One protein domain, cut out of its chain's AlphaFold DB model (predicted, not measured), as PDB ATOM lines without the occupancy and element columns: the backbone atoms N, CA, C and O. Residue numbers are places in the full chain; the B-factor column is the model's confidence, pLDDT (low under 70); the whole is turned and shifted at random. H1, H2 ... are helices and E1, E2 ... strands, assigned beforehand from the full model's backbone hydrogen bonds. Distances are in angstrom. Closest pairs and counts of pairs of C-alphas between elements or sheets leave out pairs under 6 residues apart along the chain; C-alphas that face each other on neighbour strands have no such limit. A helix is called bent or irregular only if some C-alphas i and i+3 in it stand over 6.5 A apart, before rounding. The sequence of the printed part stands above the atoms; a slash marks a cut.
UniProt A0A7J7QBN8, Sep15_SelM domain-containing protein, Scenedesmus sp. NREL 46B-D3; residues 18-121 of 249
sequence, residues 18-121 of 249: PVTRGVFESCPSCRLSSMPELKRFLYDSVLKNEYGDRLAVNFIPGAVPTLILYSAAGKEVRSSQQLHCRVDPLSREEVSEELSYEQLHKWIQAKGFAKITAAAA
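AT A GLANCE: This is residues 18 to 121 of the 249 residues of the protein "Sep15_SelM domain-containing protein" of Scenedesmus sp. NREL 46B-D3 (UniProt A0A7J7QBN8). A small three-stranded sheet, E2 E1 E3, is grazed by the helix H1, and a second helix, H2, which is not on the sheet, meets H1 near the first residues of both, the two opening from there as a V at a steep tilt of 55 degrees. From E3 a long link, residues 72 to 100, leads round to H2, and its residues 87 to 93 stick out at one end of the longest axis, while the short H3 lies at the other end. The printed part has 104 residues with three named helices and three named strands, in the order E1 H1 E2 E3 H2 H3; the sheet is mixed. The class is mixed, helices and strands, with 44 residues, under half, in named elements. The whole is compact, with a radius of gyration of the C-alphas of 13.6 A and spans of 41 by 29 by 25 A.

IN THESE COORDINATES: Begin with E1, residues 19 to 26: find C-alpha 19 at (-23.225, 47.007, 38.116), from where the strand runs 20.1 A. Its neighbours are E2, residues 55 to 59, 13.4 A long, and E3, residues 66 to 71, 16.5 A long. H1 is residues 36 to 46, 14.6 A long, with C-alpha 36 at (-13.043, 49.372, 13.565); it is neither bent nor irregular, but only just: C-alphas 43 and 46 are 6.1 A apart. H2 is residues 101 to 110, 14.5 A long. H3, residues 118 to 121, spans 4.9 A and ends at C-alpha 121, (-21.172, 66.453, 34.198).

HOW THE PARTS SIT: Look first at E1, the inner strand. E3 is antiparallel to it at 158 degrees, with N 23 and O 68 within hydrogen-bond range at 2.8 A. E2 is parallel to it at 21 degrees, with N 58 and O 24 within range at 2.7 A. E1, H1 and E2 form a strand-helix-strand unit, two parallel neighbour strands with a helix between them along the chain; its crossover is right-handed. H1 only grazes the sheet, with its residues 39 to 46; its closest C-alphas to E2 are those of Val 46 and Leu 55, 6.7 A apart. H1 and H2 touch, closest at the C-alphas of Glu 37 and Tyr 101, 5.6 A apart, and run the same way at a steep tilt of 55 degrees. H3 is apart from H1 and H2. In H2 every O i to N i+4 pair is within hydrogen-bond range, in H1 6 of 7 are, and H3 is too short for such a pair.

THE WHOLE: The C-alphas farthest apart are those of Pro 89 and Ala 119, 43.2 A. The printed part has no cut. The link from E3 to H2, 29 residues, is long; the other links are short. The mean pLDDT of the printed part is 80.6, and you will find values under 70 at residues 78 to 98 and 119 to 121 of this model.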
ATOM      1  N   PRO A  18     -26.604  45.829  41.172       81.50
ATOM      2  CA  PRO A  18     -26.227  47.041  40.472       81.50
ATOM      3  C   PRO A  18     -24.764  46.946  40.033       81.50
ATOM      4  O   PRO A  18     -23.839  46.875  40.848       81.50
ATOM      5  N   VAL A  19     -24.556  46.960  38.718       86.31
ATOM      6  CA  VAL A  19     -23.225  47.007  38.116       86.31
ATOM      7  C   VAL A  19     -22.645  48.392  38.372       86.31
ATOM      8  O   VAL A  19     -23.185  49.400  37.919       86.31
ATOM      9  N   THR A  20     -21.544  48.454  39.116       90.75
ATOM     10  CA  THR A  20     -20.921  49.737  39.481       90.75
ATOM     11  C   THR A  20     -19.733  50.073  38.597       90.75
ATOM     12  O   THR A  20     -19.483  51.250  38.328       90.75
ATOM     13  N   ARG A  21     -18.999  49.053  38.143       93.75
ATOM     14  CA  ARG A  21     -17.769  49.209  37.367       93.75
ATOM     15  C   ARG A  21     -17.698  48.197  36.231       93.75
ATOM     16  O   ARG A  21     -18.203  47.088  36.344       93.75
ATOM     17  N   GLY A  22     -17.049  48.577  35.142       93.19
ATOM     18  CA  GLY A  22     -16.792  47.744  33.978       93.19
ATOM     19  C   GLY A  22     -15.363  47.944  33.482       93.19
ATOM     20  O   GLY A  22     -14.853  49.064  33.476       93.19
ATOM     21  N   VAL A  23     -14.708  46.865  33.066       94.38
ATOM     22  CA  VAL A  23     -13.364  46.899  32.484       94.38
ATOM     23  C   VAL A  23     -13.394  46.190  31.138       94.38
ATOM     24  O   VAL A  23     -13.733  45.014  31.045       94.38
ATOM     25  N   PHE A  24     -13.034  46.913  30.083       93.50
ATOM     26  CA  PHE A  24     -12.817  46.355  28.758       93.50
ATOM     27  C   PHE A  24     -11.399  45.824  28.647       93.50
ATOM     28  O   PHE A  24     -10.456  46.605  28.574       93.50
ATOM     29  N   GLU A  25     -11.233  44.515  28.558       92.88
ATOM     30  CA  GLU A  25      -9.950  43.916  28.223       92.88
ATOM     31  C   GLU A  25      -9.881  43.690  26.721       92.88
ATOM     32  O   GLU A  25     -10.784  43.095  26.149       92.88
ATOM     33  N   SER A  26      -8.858  44.196  26.036       91.62
ATOM     34  CA  SER A  26      -8.718  43.934  24.600       91.62
ATOM     35  C   SER A  26      -7.278  43.999  24.122       91.62
ATOM     36  O   SER A  26      -6.456  44.756  24.637       91.62
ATOM     37  N   CYS A  27      -6.955  43.236  23.078       92.94
ATOM     38  CA  CYS A  27      -5.691  43.425  22.385       92.94
ATOM     39  C   CYS A  27      -5.772  44.617  21.414       92.94
ATOM     40  O   CYS A  27      -6.553  44.561  20.459       92.94
ATOM     41  N   PRO A  28      -4.905  45.641  21.549       91.06
ATOM     42  CA  PRO A  28      -4.967  46.846  20.721       91.06
ATOM     43  C   PRO A  28      -4.641  46.597  19.239       91.06
ATOM     44  O   PRO A  28      -4.928  47.452  18.402       91.06
ATOM     45  N   SER A  29      -4.015  45.462  18.902       88.00
ATOM     46  CA  SER A  29      -3.509  45.191  17.549       88.00
ATOM     47  C   SER A  29      -4.104  43.954  16.877       88.00
ATOM     48  O   SER A  29      -4.229  43.961  15.659       88.00
ATOM     49  N   CYS A  30      -4.476  42.905  17.618       85.50
ATOM     50  CA  CYS A  30      -4.865  41.631  16.999       85.50
ATOM     51  C   CYS A  30      -6.325  41.614  16.521       85.50
ATOM     52  O   CYS A  30      -6.582  41.382  15.346       85.50
ATOM     53  N   ARG A  31      -7.284  41.854  17.427       82.00
ATOM     54  CA  ARG A  31      -8.731  41.737  17.145       82.00
ATOM     55  C   ARG A  31      -9.418  43.084  16.933       82.00
ATOM     56  O   ARG A  31     -10.403  43.159  16.216       82.00
ATOM     57  N   LEU A  32      -8.864  44.169  17.473       85.75
ATOM     58  CA  LEU A  32      -9.399  45.516  17.239       85.75
ATOM     59  C   LEU A  32      -9.274  45.977  15.778       85.75
ATOM     60  O   LEU A  32      -9.939  46.927  15.383       85.75
ATOM     61  N   SER A  33      -8.408  45.344  14.975       87.62
ATOM     62  CA  SER A  33      -8.274  45.684  13.554       87.62
ATOM     63  C   SER A  33      -9.429  45.158  12.704       87.62
ATOM     64  O   SER A  33      -9.696  45.752  11.665       87.62
ATOM     65  N   SER A  34     -10.080  44.061  13.108       86.75
ATOM     66  CA  SER A  34     -11.251  43.532  12.400       86.75
ATOM     67  C   SER A  34     -12.545  44.235  12.812       86.75
ATOM     68  O   SER A  34     -13.531  44.146  12.100       86.75
ATOM     69  N   MET A  35     -12.541  44.964  13.934       88.56
ATOM     70  CA  MET A  35     -13.704  45.676  14.472       88.56
ATOM     71  C   MET A  35     -13.389  47.174  14.631       88.56
ATOM     72  O   MET A  35     -13.103  47.634  15.744       88.56
ATOM     73  N   PRO A  36     -13.397  47.955  13.530       91.62
ATOM     74  CA  PRO A  36     -13.043  49.372  13.565       91.62
ATOM     75  C   PRO A  36     -14.016  50.203  14.410       91.62
ATOM     76  O   PRO A  36     -13.576  51.157  15.045       91.62
ATOM     77  N   GLU A  37     -15.294  49.820  14.484       92.38
ATOM     78  CA  GLU A  37     -16.304  50.512  15.296       92.38
ATOM     79  C   GLU A  37     -16.067  50.322  16.797       92.38
ATOM     80  O   GLU A  37     -16.037  51.299  17.544       92.38
ATOM     81  N   LEU A  38     -15.753  49.098  17.240       91.81
ATOM     82  CA  LEU A  38     -15.349  48.849  18.628       91.81
ATOM     83  C   LEU A  38     -14.054  49.597  18.973       91.81
ATOM     84  O   LEU A  38     -13.919  50.155  20.060       91.81
ATOM     85  N   LYS A  39     -13.098  49.645  18.038       93.56
ATOM     86  CA  LYS A  39     -11.881  50.443  18.207       93.56
ATOM     87  C   LYS A  39     -12.217  51.928  18.357       93.56
ATOM     88  O   LYS A  39     -11.732  52.543  19.298       93.56
ATOM     89  N   ARG A  40     -13.036  52.507  17.477       95.25
ATOM     90  CA  ARG A  40     -13.483  53.906  17.594       95.25
ATOM     91  C   ARG A  40     -14.144  54.145  18.941       95.25
ATOM     92  O   ARG A  40     -13.696  55.010  19.671       95.25
ATOM     93  N   PHE A  41     -15.089  53.301  19.333       94.75
ATOM     94  CA  PHE A  41     -15.756  53.386  20.628       94.75
ATOM     95  C   PHE A  41     -14.778  53.397  21.824       94.75
ATOM     96  O   PHE A  41     -14.856  54.264  22.695       94.75
ATOM     97  N   LEU A  42     -13.806  52.479  21.863       94.75
ATOM     98  CA  LEU A  42     -12.831  52.416  22.958       94.75
ATOM     99  C   LEU A  42     -11.924  53.656  23.015       94.75
ATOM    100  O   LEU A  42     -11.622  54.140  24.106       94.75
ATOM    101  N   TYR A  43     -11.486  54.169  21.862       94.94
ATOM    102  CA  TYR A  43     -10.573  55.315  21.780       94.94
ATOM    103  C   TYR A  43     -11.277  56.669  21.899       94.94
ATOM    104  O   TYR A  43     -10.729  57.588  22.508       94.94
ATOM    105  N   ASP A  44     -12.473  56.796  21.337       95.69
ATOM    106  CA  ASP A  44     -13.209  58.051  21.282       95.69
ATOM    107  C   ASP A  44     -14.143  58.253  22.466       95.69
ATOM    108  O   ASP A  44     -14.284  59.396  22.890       95.69
ATOM    109  N   SER A  45     -14.716  57.187  23.025       94.50
ATOM    110  CA  SER A  45     -15.688  57.293  24.119       94.50
ATOM    111  C   SER A  45     -15.061  56.930  25.458       94.50
ATOM    112  O   SER A  45     -15.057  57.729  26.394       94.50
ATOM    113  N   VAL A  46     -14.490  55.724  25.561       94.69
ATOM    114  CA  VAL A  46     -14.036  55.201  26.860       94.69
ATOM    115  C   VAL A  46     -12.744  55.875  27.313       94.69
ATOM    116  O   VAL A  46     -12.674  56.374  28.430       94.69
ATOM    117  N   LEU A  47     -11.745  55.985  26.432       94.19
ATOM    118  CA  LEU A  47     -10.478  56.668  26.731       94.19
ATOM    119  C   LEU A  47     -10.635  58.179  26.972       94.19
ATOM    120  O   LEU A  47      -9.801  58.768  27.655       94.19
ATOM    121  N   LYS A  48     -11.693  58.805  26.440       94.62
ATOM    122  CA  LYS A  48     -12.037  60.210  26.724       94.62
ATOM    123  C   LYS A  48     -12.873  60.378  27.997       94.62
ATOM    124  O   LYS A  48     -13.319  61.485  28.279       94.62
ATOM    125  N   ASN A  49     -13.072  59.305  28.768       93.06
ATOM    126  CA  ASN A  49     -13.854  59.284  30.002       93.06
ATOM    127  C   ASN A  49     -15.308  59.752  29.818       93.06
ATOM    128  O   ASN A  49     -15.912  60.269  30.756       93.06
ATOM    129  N   GLU A  50     -15.918  59.526  28.647       94.31
ATOM    130  CA  GLU A  50     -17.339  59.846  28.437       94.31
ATOM    131  C   GLU A  50     -18.266  59.038  29.360       94.31
ATOM    132  O   GLU A  50     -19.421  59.396  29.539       94.31
ATOM    133  N   TYR A  51     -17.780  57.946  29.950       93.88
ATOM    134  CA  TYR A  51     -18.504  57.103  30.909       93.88
ATOM    135  C   TYR A  51     -18.005  57.266  32.357       93.88
ATOM    136  O   TYR A  51     -18.452  56.551  33.257       93.88
ATOM    137  N   GLY A  52     -17.084  58.208  32.588       91.81
ATOM    138  CA  GLY A  52     -16.422  58.440  33.873       91.81
ATOM    139  C   GLY A  52     -15.617  57.245  34.383       91.81
ATOM    140  O   GLY A  52     -15.279  56.332  33.635       91.81
ATOM    141  N   ASP A  53     -15.378  57.220  35.694       92.81
ATOM    142  CA  ASP A  53     -14.559  56.197  36.368       92.81
ATOM    143  C   ASP A  53     -15.238  54.820  36.467       92.81
ATOM    144  O   ASP A  53     -14.702  53.879  37.058       92.81
ATOM    145  N   ARG A  54     -16.455  54.698  35.927       93.19
ATOM    146  CA  ARG A  54     -17.212  53.446  35.925       93.19
ATOM    147  C   ARG A  54     -16.735  52.501  34.837       93.19
ATOM    148  O   ARG A  54     -16.929  51.304  34.992       93.19
ATOM    149  N   LEU A  55     -16.132  53.002  33.760       94.88
ATOM    150  CA  LEU A  55     -15.731  52.181  32.623       94.88
ATOM    151  C   LEU A  55     -14.255  52.407  32.290       94.88
ATOM    152  O   LEU A  55     -13.870  53.490  31.861       94.88
ATOM    153  N   ALA A  56     -13.433  51.374  32.460       95.19
ATOM    154  CA  ALA A  56     -12.005  51.414  32.158       95.19
ATOM    155  C   ALA A  56     -11.655  50.505  30.971       95.19
ATOM    156  O   ALA A  56     -12.393  49.577  30.646       95.19
ATOM    157  N   VAL A  57     -10.504  50.745  30.340       95.69
ATOM    158  CA  VAL A  57      -9.963  49.882  29.276       95.69
ATOM    159  C   VAL A  57      -8.588  49.365  29.683       95.69
ATOM    160  O   VAL A  57      -7.685  50.143  29.985       95.69
ATOM    161  N   ASN A  58      -8.419  48.048  29.646       95.75
ATOM    162  CA  ASN A  58      -7.173  47.337  29.867       95.75
ATOM    163  C   ASN A  58      -6.680  46.708  28.552       95.75
ATOM    164  O   ASN A  58      -7.329  45.848  27.955       95.75
ATOM    165  N   PHE A  59      -5.513  47.135  28.074       95.50
ATOM    166  CA  PHE A  59      -4.966  46.640  26.813       95.50
ATOM    167  C   PHE A  59      -3.996  45.479  27.038       95.50
ATOM    168  O   PHE A  59      -2.806  45.692  27.277       95.50
ATOM    169  N   ILE A  60      -4.491  44.248  26.899       93.88
ATOM    170  CA  ILE A  60      -3.700  43.025  27.068       93.88
ATOM    171  C   ILE A  60      -3.365  42.437  25.685       93.88
ATOM    172  O   ILE A  60      -4.264  42.095  24.909       93.88
ATOM    173  N   PRO A  61      -2.081  42.308  25.307       92.38
ATOM    174  CA  PRO A  61      -1.707  41.759  24.008       92.38
ATOM    175  C   PRO A  61      -2.107  40.282  23.892       92.38
ATOM    176  O   PRO A  61      -1.836  39.485  24.780       92.38
ATOM    177  N   GLY A  62      -2.748  39.922  22.777       88.69
ATOM    178  CA  GLY A  62      -3.284  38.578  22.545       88.69
ATOM    179  C   GLY A  62      -4.652  38.312  23.182       88.69
ATOM    180  O   GLY A  62      -5.254  37.292  22.865       88.69
ATOM    181  N   ALA A  63      -5.170  39.222  24.015       86.38
ATOM    182  CA  ALA A  63      -6.456  39.023  24.664       86.38
ATOM    183  C   ALA A  63      -7.660  39.170  23.718       86.38
ATOM    184  O   ALA A  63      -7.717  40.050  22.847       86.38
ATOM    185  N   VAL A  64      -8.630  38.299  23.998       86.31
ATOM    186  CA  VAL A  64     -10.070  38.453  23.780       86.31
ATOM    187  C   VAL A  64     -10.599  39.875  23.999       86.31
ATOM    188  O   VAL A  64     -10.439  40.297  25.137       86.31
ATOM    189  N   PRO A  65     -11.167  40.667  23.071       89.06
ATOM    190  CA  PRO A  65     -12.010  41.790  23.484       89.06
ATOM    191  C   PRO A  65     -13.158  41.294  24.380       89.06
ATOM    192  O   PRO A  65     -14.087  40.656  23.894       89.06
ATOM    193  N   THR A  66     -13.083  41.568  25.681       87.12
ATOM    194  CA  THR A  66     -14.044  41.128  26.699       87.12
ATOM    195  C   THR A  66     -14.422  42.274  27.629       87.12
ATOM    196  O   THR A  66     -13.557  43.018  28.083       87.12
ATOM    197  N   LEU A  67     -15.714  42.405  27.939       89.94
ATOM    198  CA  LEU A  67     -16.211  43.327  28.960       89.94
ATOM    199  C   LEU A  67     -16.417  42.568  30.274       89.94
ATOM    200  O   LEU A  67     -17.248  41.664  30.346       89.94
ATOM    201  N   ILE A  68     -15.669  42.947  31.305       89.31
ATOM    202  CA  ILE A  68     -15.790  42.411  32.661       89.31
ATOM    203  C   ILE A  68     -16.610  43.400  33.486       89.31
ATOM    204  O   ILE A  68     -16.289  44.586  33.515       89.31
ATOM    205  N   LEU A  69     -17.671  42.926  34.140       90.62
ATOM    206  CA  LEU A  69     -18.555  43.745  34.967       90.62
ATOM    207  C   LEU A  69     -18.334  43.429  36.447       90.62
ATOM    208  O   LEU A  69     -18.319  42.270  36.861       90.62
ATOM    209  N   TYR A  70     -18.196  44.477  37.246       90.62
ATOM    210  CA  TYR A  70     -17.960  44.409  38.679       90.62
ATOM    211  C   TYR A  70     -19.167  44.961  39.444       90.62
ATOM    212  O   TYR A  70     -19.690  46.047  39.160       90.62
ATOM    213  N   SER A  71     -19.578  44.197  40.451       91.31
ATOM    214  CA  SER A  71     -20.565  44.586  41.459       91.31
ATOM    215  C   SER A  71     -19.999  45.672  42.378       91.31
ATOM    216  O   SER A  71     -18.785  45.875  42.454       91.31
ATOM    217  N   ALA A  72     -20.875  46.358  43.115       90.06
ATOM    218  CA  ALA A  72     -20.493  47.237  44.223       90.06
ATOM    219  C   ALA A  72     -19.551  46.555  45.235       90.06
ATOM    220  O   ALA A  72     -18.685  47.209  45.811       90.06
ATOM    221  N   ALA A  73     -19.669  45.234  45.407       88.38
ATOM    222  CA  ALA A  73     -18.803  44.444  46.281       88.38
ATOM    223  C   ALA A  73     -17.404  44.170  45.691       88.38
ATOM    224  O   ALA A  73     -16.623  43.430  46.286       88.38
ATOM    225  N   GLY A  74     -17.099  44.679  44.491       87.06
ATOM    226  CA  GLY A  74     -15.870  44.363  43.756       87.06
ATOM    227  C   GLY A  74     -15.806  42.915  43.261       87.06
ATOM    228  O   GLY A  74     -14.793  42.500  42.706       87.06
ATOM    229  N   LYS A  75     -16.881  42.142  43.445       86.62
ATOM    230  CA  LYS A  75     -17.009  40.804  42.878       86.62
ATOM    231  C   LYS A  75     -17.304  40.936  41.394       86.62
ATOM    232  O   LYS A  75     -18.161  41.725  40.994       86.62
ATOM    233  N   GLU A  76     -16.605  40.148  40.594       83.00
ATOM    234  CA  GLU A  76     -16.975  39.937  39.201       83.00
ATOM    235  C   GLU A  76     -18.380  39.345  39.210       83.00
ATOM    236  O   GLU A  76     -18.597  38.239  39.718       83.00
ATOM    237  N   VAL A  77     -19.358  40.113  38.723       80.38
ATOM    238  CA  VAL A  77     -20.709  39.592  38.520       80.38
ATOM    239  C   VAL A  77     -20.535  38.615  37.385       80.38
ATOM    240  O   VAL A  77     -20.409  39.046  36.241       80.38
ATOM    241  N   ARG A  78     -20.367  37.338  37.770       57.19
ATOM    242  CA  ARG A  78     -19.999  36.187  36.943       57.19
ATOM    243  C   ARG A  78     -20.323  36.513  35.497       57.19
ATOM    244  O   ARG A  78     -21.504  36.581  35.167       57.19
ATOM    245  N   SER A  79     -19.284  36.793  34.703       51.91
ATOM    246  CA  SER A  79     -19.367  37.080  33.270       51.91
ATOM    247  C   SER A  79     -20.056  35.911  32.562       51.91
ATOM    248  O   SER A  79     -19.412  35.094  31.919       51.91
ATOM    249  N   SER A  80     -21.377  35.793  32.681       43.53
ATOM    250  CA  SER A  80     -22.195  34.931  31.831       43.53
ATOM    251  C   SER A  80     -22.267  35.508  30.418       43.53
ATOM    252  O   SER A  80     -22.582  34.791  29.480       43.53
ATOM    253  N   GLN A  81     -21.854  36.767  30.241       49.00
ATOM    254  CA  GLN A  81     -21.341  37.284  28.980       49.00
ATOM    255  C   GLN A  81     -19.818  37.397  29.047       49.00
ATOM    256  O   GLN A  81     -19.239  38.475  28.940       49.00
ATOM    257  N   GLN A  82     -19.130  36.262  29.187       46.81
ATOM    258  CA  GLN A  82     -17.875  36.148  28.465       46.81
ATOM    259  C   GLN A  82     -18.237  36.474  27.014       46.81
ATOM    260  O   GLN A  82     -18.925  35.697  26.358       46.81
ATOM    261  N   LEU A  83     -17.762  37.610  26.501       48.50
ATOM    262  CA  LEU A  83     -17.534  37.801  25.069       48.50
ATOM    263  C   LEU A  83     -16.435  36.811  24.632       48.50
ATOM    264  O   LEU A  83     -15.381  37.157  24.109       48.50
ATOM    265  N   HIS A  84     -16.635  35.528  24.925       39.81
ATOM    266  CA  HIS A  84     -15.967  34.459  24.246       39.81
ATOM    267  C   HIS A  84     -16.529  34.502  22.835       39.81
ATOM    268  O   HIS A  84     -17.472  33.806  22.491       39.81
ATOM    269  N   CYS A  85     -15.851  35.252  21.973       39.78
ATOM    270  CA  CYS A  85     -15.724  34.890  20.569       39.78
ATOM    271  C   CYS A  85     -14.957  33.549  20.436       39.78
ATOM    272  O   CYS A  85     -14.040  33.434  19.621       39.78
ATOM    273  N   ARG A  86     -15.260  32.540  21.266       34.97
ATOM    274  CA  ARG A  86     -15.098  31.149  20.876       34.97
ATOM    275  C   ARG A  86     -16.366  30.845  20.108       34.97
ATOM    276  O   ARG A  86     -17.465  30.955  20.626       34.97
ATOM    277  N   VAL A  87     -16.152  30.606  18.830       34.69
ATOM    278  CA  VAL A  87     -17.140  30.253  17.828       34.69
ATOM    279  C   VAL A  87     -17.785  28.930  18.245       34.69
ATOM    280  O   VAL A  87     -17.368  27.879  17.781       34.69
ATOM    281  N   ASP A  88     -18.754  28.975  19.154       34.59
ATOM    282  CA  ASP A  88     -19.791  27.955  19.220       34.59
ATOM    283  C   ASP A  88     -20.906  28.399  18.254       34.59
ATOM    284  O   ASP A  88     -21.358  29.547  18.313       34.59
ATOM    285  N   PRO A  89     -21.315  27.550  17.298       44.03
ATOM    286  CA  PRO A  89     -22.078  27.971  16.120       44.03
ATOM    287  C   PRO A  89     -23.539  28.387  16.372       44.03
ATOM    288  O   PRO A  89     -24.209  28.761  15.415       44.03
ATOM    289  N   LEU A  90     -24.052  28.340  17.607       30.58
ATOM    290  CA  LEU A  90     -25.502  28.385  17.863       30.58
ATOM    291  C   LEU A  90     -26.015  29.535  18.750       30.58
ATOM    292  O   LEU A  90     -27.221  29.737  18.800       30.58
ATOM    293  N   SER A  91     -25.156  30.342  19.377       40.78
ATOM    294  CA  SER A  91     -25.575  31.545  20.133       40.78
ATOM    295  C   SER A  91     -24.771  32.780  19.734       40.78
ATOM    296  O   SER A  91     -24.362  33.614  20.544       40.78
ATOM    297  N   ARG A  92     -24.556  32.889  18.422       39.47
ATOM    298  CA  ARG A  92     -24.052  34.058  17.709       39.47
ATOM    299  C   ARG A  92     -25.102  35.177  17.740       39.47
ATOM    300  O   ARG A  92     -25.541  35.633  16.701       39.47
ATOM    301  N   GLU A  93     -25.491  35.655  18.914       44.44
ATOM    302  CA  GLU A  93     -26.080  36.992  19.049       44.44
ATOM    303  C   GLU A  93     -24.931  38.012  19.053       44.44
ATOM    304  O   GLU A  93     -24.521  38.581  20.059       44.44
ATOM    305  N   GLU A  94     -24.296  38.084  17.887       49.09
ATOM    306  CA  GLU A  94     -23.879  39.299  17.201       49.09
ATOM    307  C   GLU A  94     -23.595  40.539  18.071       49.09
ATOM    308  O   GLU A  94     -24.274  41.559  18.002       49.09
ATOM    309  N   VAL A  95     -22.410  40.563  18.691       50.81
ATOM    310  CA  VAL A  95     -21.516  41.701  18.412       50.81
ATOM    311  C   VAL A  95     -20.987  41.466  17.003       50.81
ATOM    312  O   VAL A  95     -19.859  41.015  16.807       50.81
ATOM    313  N   SER A  96     -21.877  41.596  16.016       52.69
ATOM    314  CA  SER A  96     -21.513  41.445  14.620       52.69
ATOM    315  C   SER A  96     -20.511  42.540  14.290       52.69
ATOM    316  O   SER A  96     -20.471  43.606  14.910       52.69
ATOM    317  N   GLU A  97     -19.722  42.299  13.256       59.69
ATOM    318  CA  GLU A  97     -18.928  43.334  12.599       59.69
ATOM    319  C   GLU A  97     -19.800  44.522  12.113       59.69
ATOM    320  O   GLU A  97     -19.256  45.535  11.681       59.69
ATOM    321  N   GLU A  98     -21.132  44.428  12.237       69.06
ATOM    322  CA  GLU A  98     -22.128  45.434  11.873       69.06
ATOM    323  C   GLU A  98     -22.704  46.220  13.057       69.06
ATOM    324  O   GLU A  98     -23.510  47.122  12.819       69.06
ATOM    325  N   LEU A  99     -22.319  45.947  14.316       77.94
ATOM    326  CA  LEU A  99     -22.765  46.818  15.405       77.94
ATOM    327  C   LEU A  99     -22.218  48.227  15.183       77.94
ATOM    328  O   LEU A  99     -21.014  48.485  15.290       77.94
ATOM    329  N   SER A 100     -23.127  49.151  14.887       89.62
ATOM    330  CA  SER A 100     -22.780  50.545  14.679       89.62
ATOM    331  C   SER A 100     -22.290  51.164  15.986       89.62
ATOM    332  O   SER A 100     -22.643  50.737  17.092       89.62
ATOM    333  N   TYR A 101     -21.490  52.222  15.868       91.06
ATOM    334  CA  TYR A 101     -21.008  52.997  17.007       91.06
ATOM    335  C   TYR A 101     -22.135  53.376  17.990       91.06
ATOM    336  O   TYR A 101     -21.985  53.258  19.206       91.06
ATOM    337  N   GLU A 102     -23.307  53.759  17.478       91.88
ATOM    338  CA  GLU A 102     -24.466  54.101  18.307       91.88
ATOM    339  C   GLU A 102     -25.093  52.893  19.008       91.88
ATOM    340  O   GLU A 102     -25.539  53.003  20.152       91.88
ATOM    341  N   GLN A 103     -25.130  51.731  18.353       91.31
ATOM    342  CA  GLN A 103     -25.638  50.503  18.962       91.31
ATOM    343  C   GLN A 103     -24.739  50.042  20.111       91.31
ATOM    344  O   GLN A 103     -25.256  49.636  21.149       91.31
ATOM    345  N   LEU A 104     -23.416  50.193  19.982       90.75
ATOM    346  CA  LEU A 104     -22.468  49.959  21.078       90.75
ATOM    347  C   LEU A 104     -22.760  50.867  22.280       90.75
ATOM    348  O   LEU A 104     -22.817  50.394  23.417       90.75
ATOM    349  N   HIS A 105     -23.020  52.155  22.035       91.94
ATOM    350  CA  HIS A 105     -23.419  53.087  23.088       91.94
ATOM    351  C   HIS A 105     -24.725  52.662  23.775       91.94
ATOM    352  O   HIS A 105     -24.773  52.628  25.006       91.94
ATOM    353  N   LYS A 106     -25.762  52.305  23.003       91.75
ATOM    354  CA  LYS A 106     -27.057  51.836  23.528       91.75
ATOM    355  C   LYS A 106     -26.915  50.544  24.325       91.75
ATOM    356  O   LYS A 106     -27.499  50.423  25.395       91.75
ATOM    357  N   TRP A 107     -26.105  49.606  23.842       89.81
ATOM    358  CA  TRP A 107     -25.842  48.347  24.530       89.81
ATOM    359  C   TRP A 107     -25.175  48.585  25.889       89.81
ATOM    360  O   TRP A 107     -25.623  48.054  26.900       89.81
ATOM    361  N   ILE A 108     -24.171  49.460  25.949       91.38
ATOM    362  CA  ILE A 108     -23.486  49.812  27.202       91.38
ATOM    363  C   ILE A 108     -24.414  50.559  28.167       91.38
ATOM    364  O   ILE A 108     -24.396  50.296  29.370       91.38
ATOM    365  N   GLN A 109     -25.280  51.431  27.654       91.62
ATOM    366  CA  GLN A 109     -26.314  52.086  28.459       91.62
ATOM    367  C   GLN A 109     -27.335  51.088  29.010       91.62
ATOM    368  O   GLN A 109     -27.690  51.176  30.183       91.62
ATOM    369  N   ALA A 110     -27.732  50.087  28.218       87.25
ATOM    370  CA  ALA A 110     -28.601  49.001  28.668       87.25
ATOM    371  C   ALA A 110     -27.953  48.142  29.769       87.25
ATOM    372  O   ALA A 110     -28.657  47.545  30.578       87.25
ATOM    373  N   LYS A 111     -26.614  48.113  29.854       87.19
ATOM    374  CA  LYS A 111     -25.871  47.498  30.969       87.19
ATOM    375  C   LYS A 111     -25.776  48.381  32.222       87.19
ATOM    376  O   LYS A 111     -25.178  47.955  33.204       87.19
ATOM    377  N   GLY A 112     -26.352  49.583  32.205       89.19
ATOM    378  CA  GLY A 112     -26.371  50.509  33.342       89.19
ATOM    379  C   GLY A 112     -25.274  51.579  33.320       89.19
ATOM    380  O   GLY A 112     -25.164  52.370  34.259       89.19
ATOM    381  N   PHE A 113     -24.470  51.661  32.257       92.12
ATOM    382  CA  PHE A 113     -23.455  52.706  32.122       92.12
ATOM    383  C   PHE A 113     -24.033  53.930  31.409       92.12
ATOM    384  O   PHE A 113     -24.125  53.984  30.182       92.12
ATOM    385  N   ALA A 114     -24.405  54.946  32.182       91.31
ATOM    386  CA  ALA A 114     -24.826  56.227  31.629       91.31
ATOM    387  C   ALA A 114     -23.628  56.983  31.030       91.31
ATOM    388  O   ALA A 114     -22.576  57.098  31.661       91.31
ATOM    389  N   LYS A 115     -23.805  57.531  29.822       91.75
ATOM    390  CA  LYS A 115     -22.845  58.474  29.241       91.75
ATOM    391  C   LYS A 115     -22.922  59.774  30.037       91.75
ATOM    392  O   LYS A 115     -23.984  60.384  30.142       91.75
ATOM    393  N   ILE A 116     -21.788  60.202  30.568       88.38
ATOM    394  CA  ILE A 116     -21.594  61.531  31.120       88.38
ATOM    395  C   ILE A 116     -21.558  62.485  29.930       88.38
ATOM    396  O   ILE A 116     -20.519  62.771  29.339       88.38
ATOM    397  N   THR A 117     -22.730  62.956  29.523       83.38
ATOM    398  CA  THR A 117     -22.785  64.115  28.640       83.38
ATOM    399  C   THR A 117     -22.175  65.293  29.396       83.38
ATOM    400  O   THR A 117     -22.338  65.404  30.610       83.38
ATOM    401  N   ALA A 118     -21.463  66.188  28.709       73.00
ATOM    402  CA  ALA A 118     -20.897  67.379  29.352       73.00
ATOM    403  C   ALA A 118     -21.968  68.184  30.124       73.00
ATOM    404  O   ALA A 118     -21.685  68.748  31.176       73.00
ATOM    405  N   ALA A 119     -23.220  68.145  29.652       65.62
ATOM    406  CA  ALA A 119     -24.381  68.690  30.352       65.62
ATOM    407  C   ALA A 119     -24.680  67.969  31.681       65.62
ATOM    408  O   ALA A 119     -24.924  68.624  32.691       65.62
ATOM    409  N   ALA A 120     -24.612  66.634  31.716       63.91
ATOM    410  CA  ALA A 120     -24.777  65.856  32.944       63.91
ATOM    411  C   ALA A 120     -23.576  65.991  33.896       63.91
ATOM    412  O   ALA A 120     -23.777  66.028  35.105       63.91
ATOM    413  N   ALA A 121     -22.345  66.121  33.381       63.72
ATOM    414  CA  ALA A 121     -21.172  66.453  34.198       63.72
ATOM    415  C   ALA A 121     -21.339  67.815  34.885       63.72
ATOM    416  O   ALA A 121     -21.092  67.928  36.083       63.72
TER     417      ALA A 121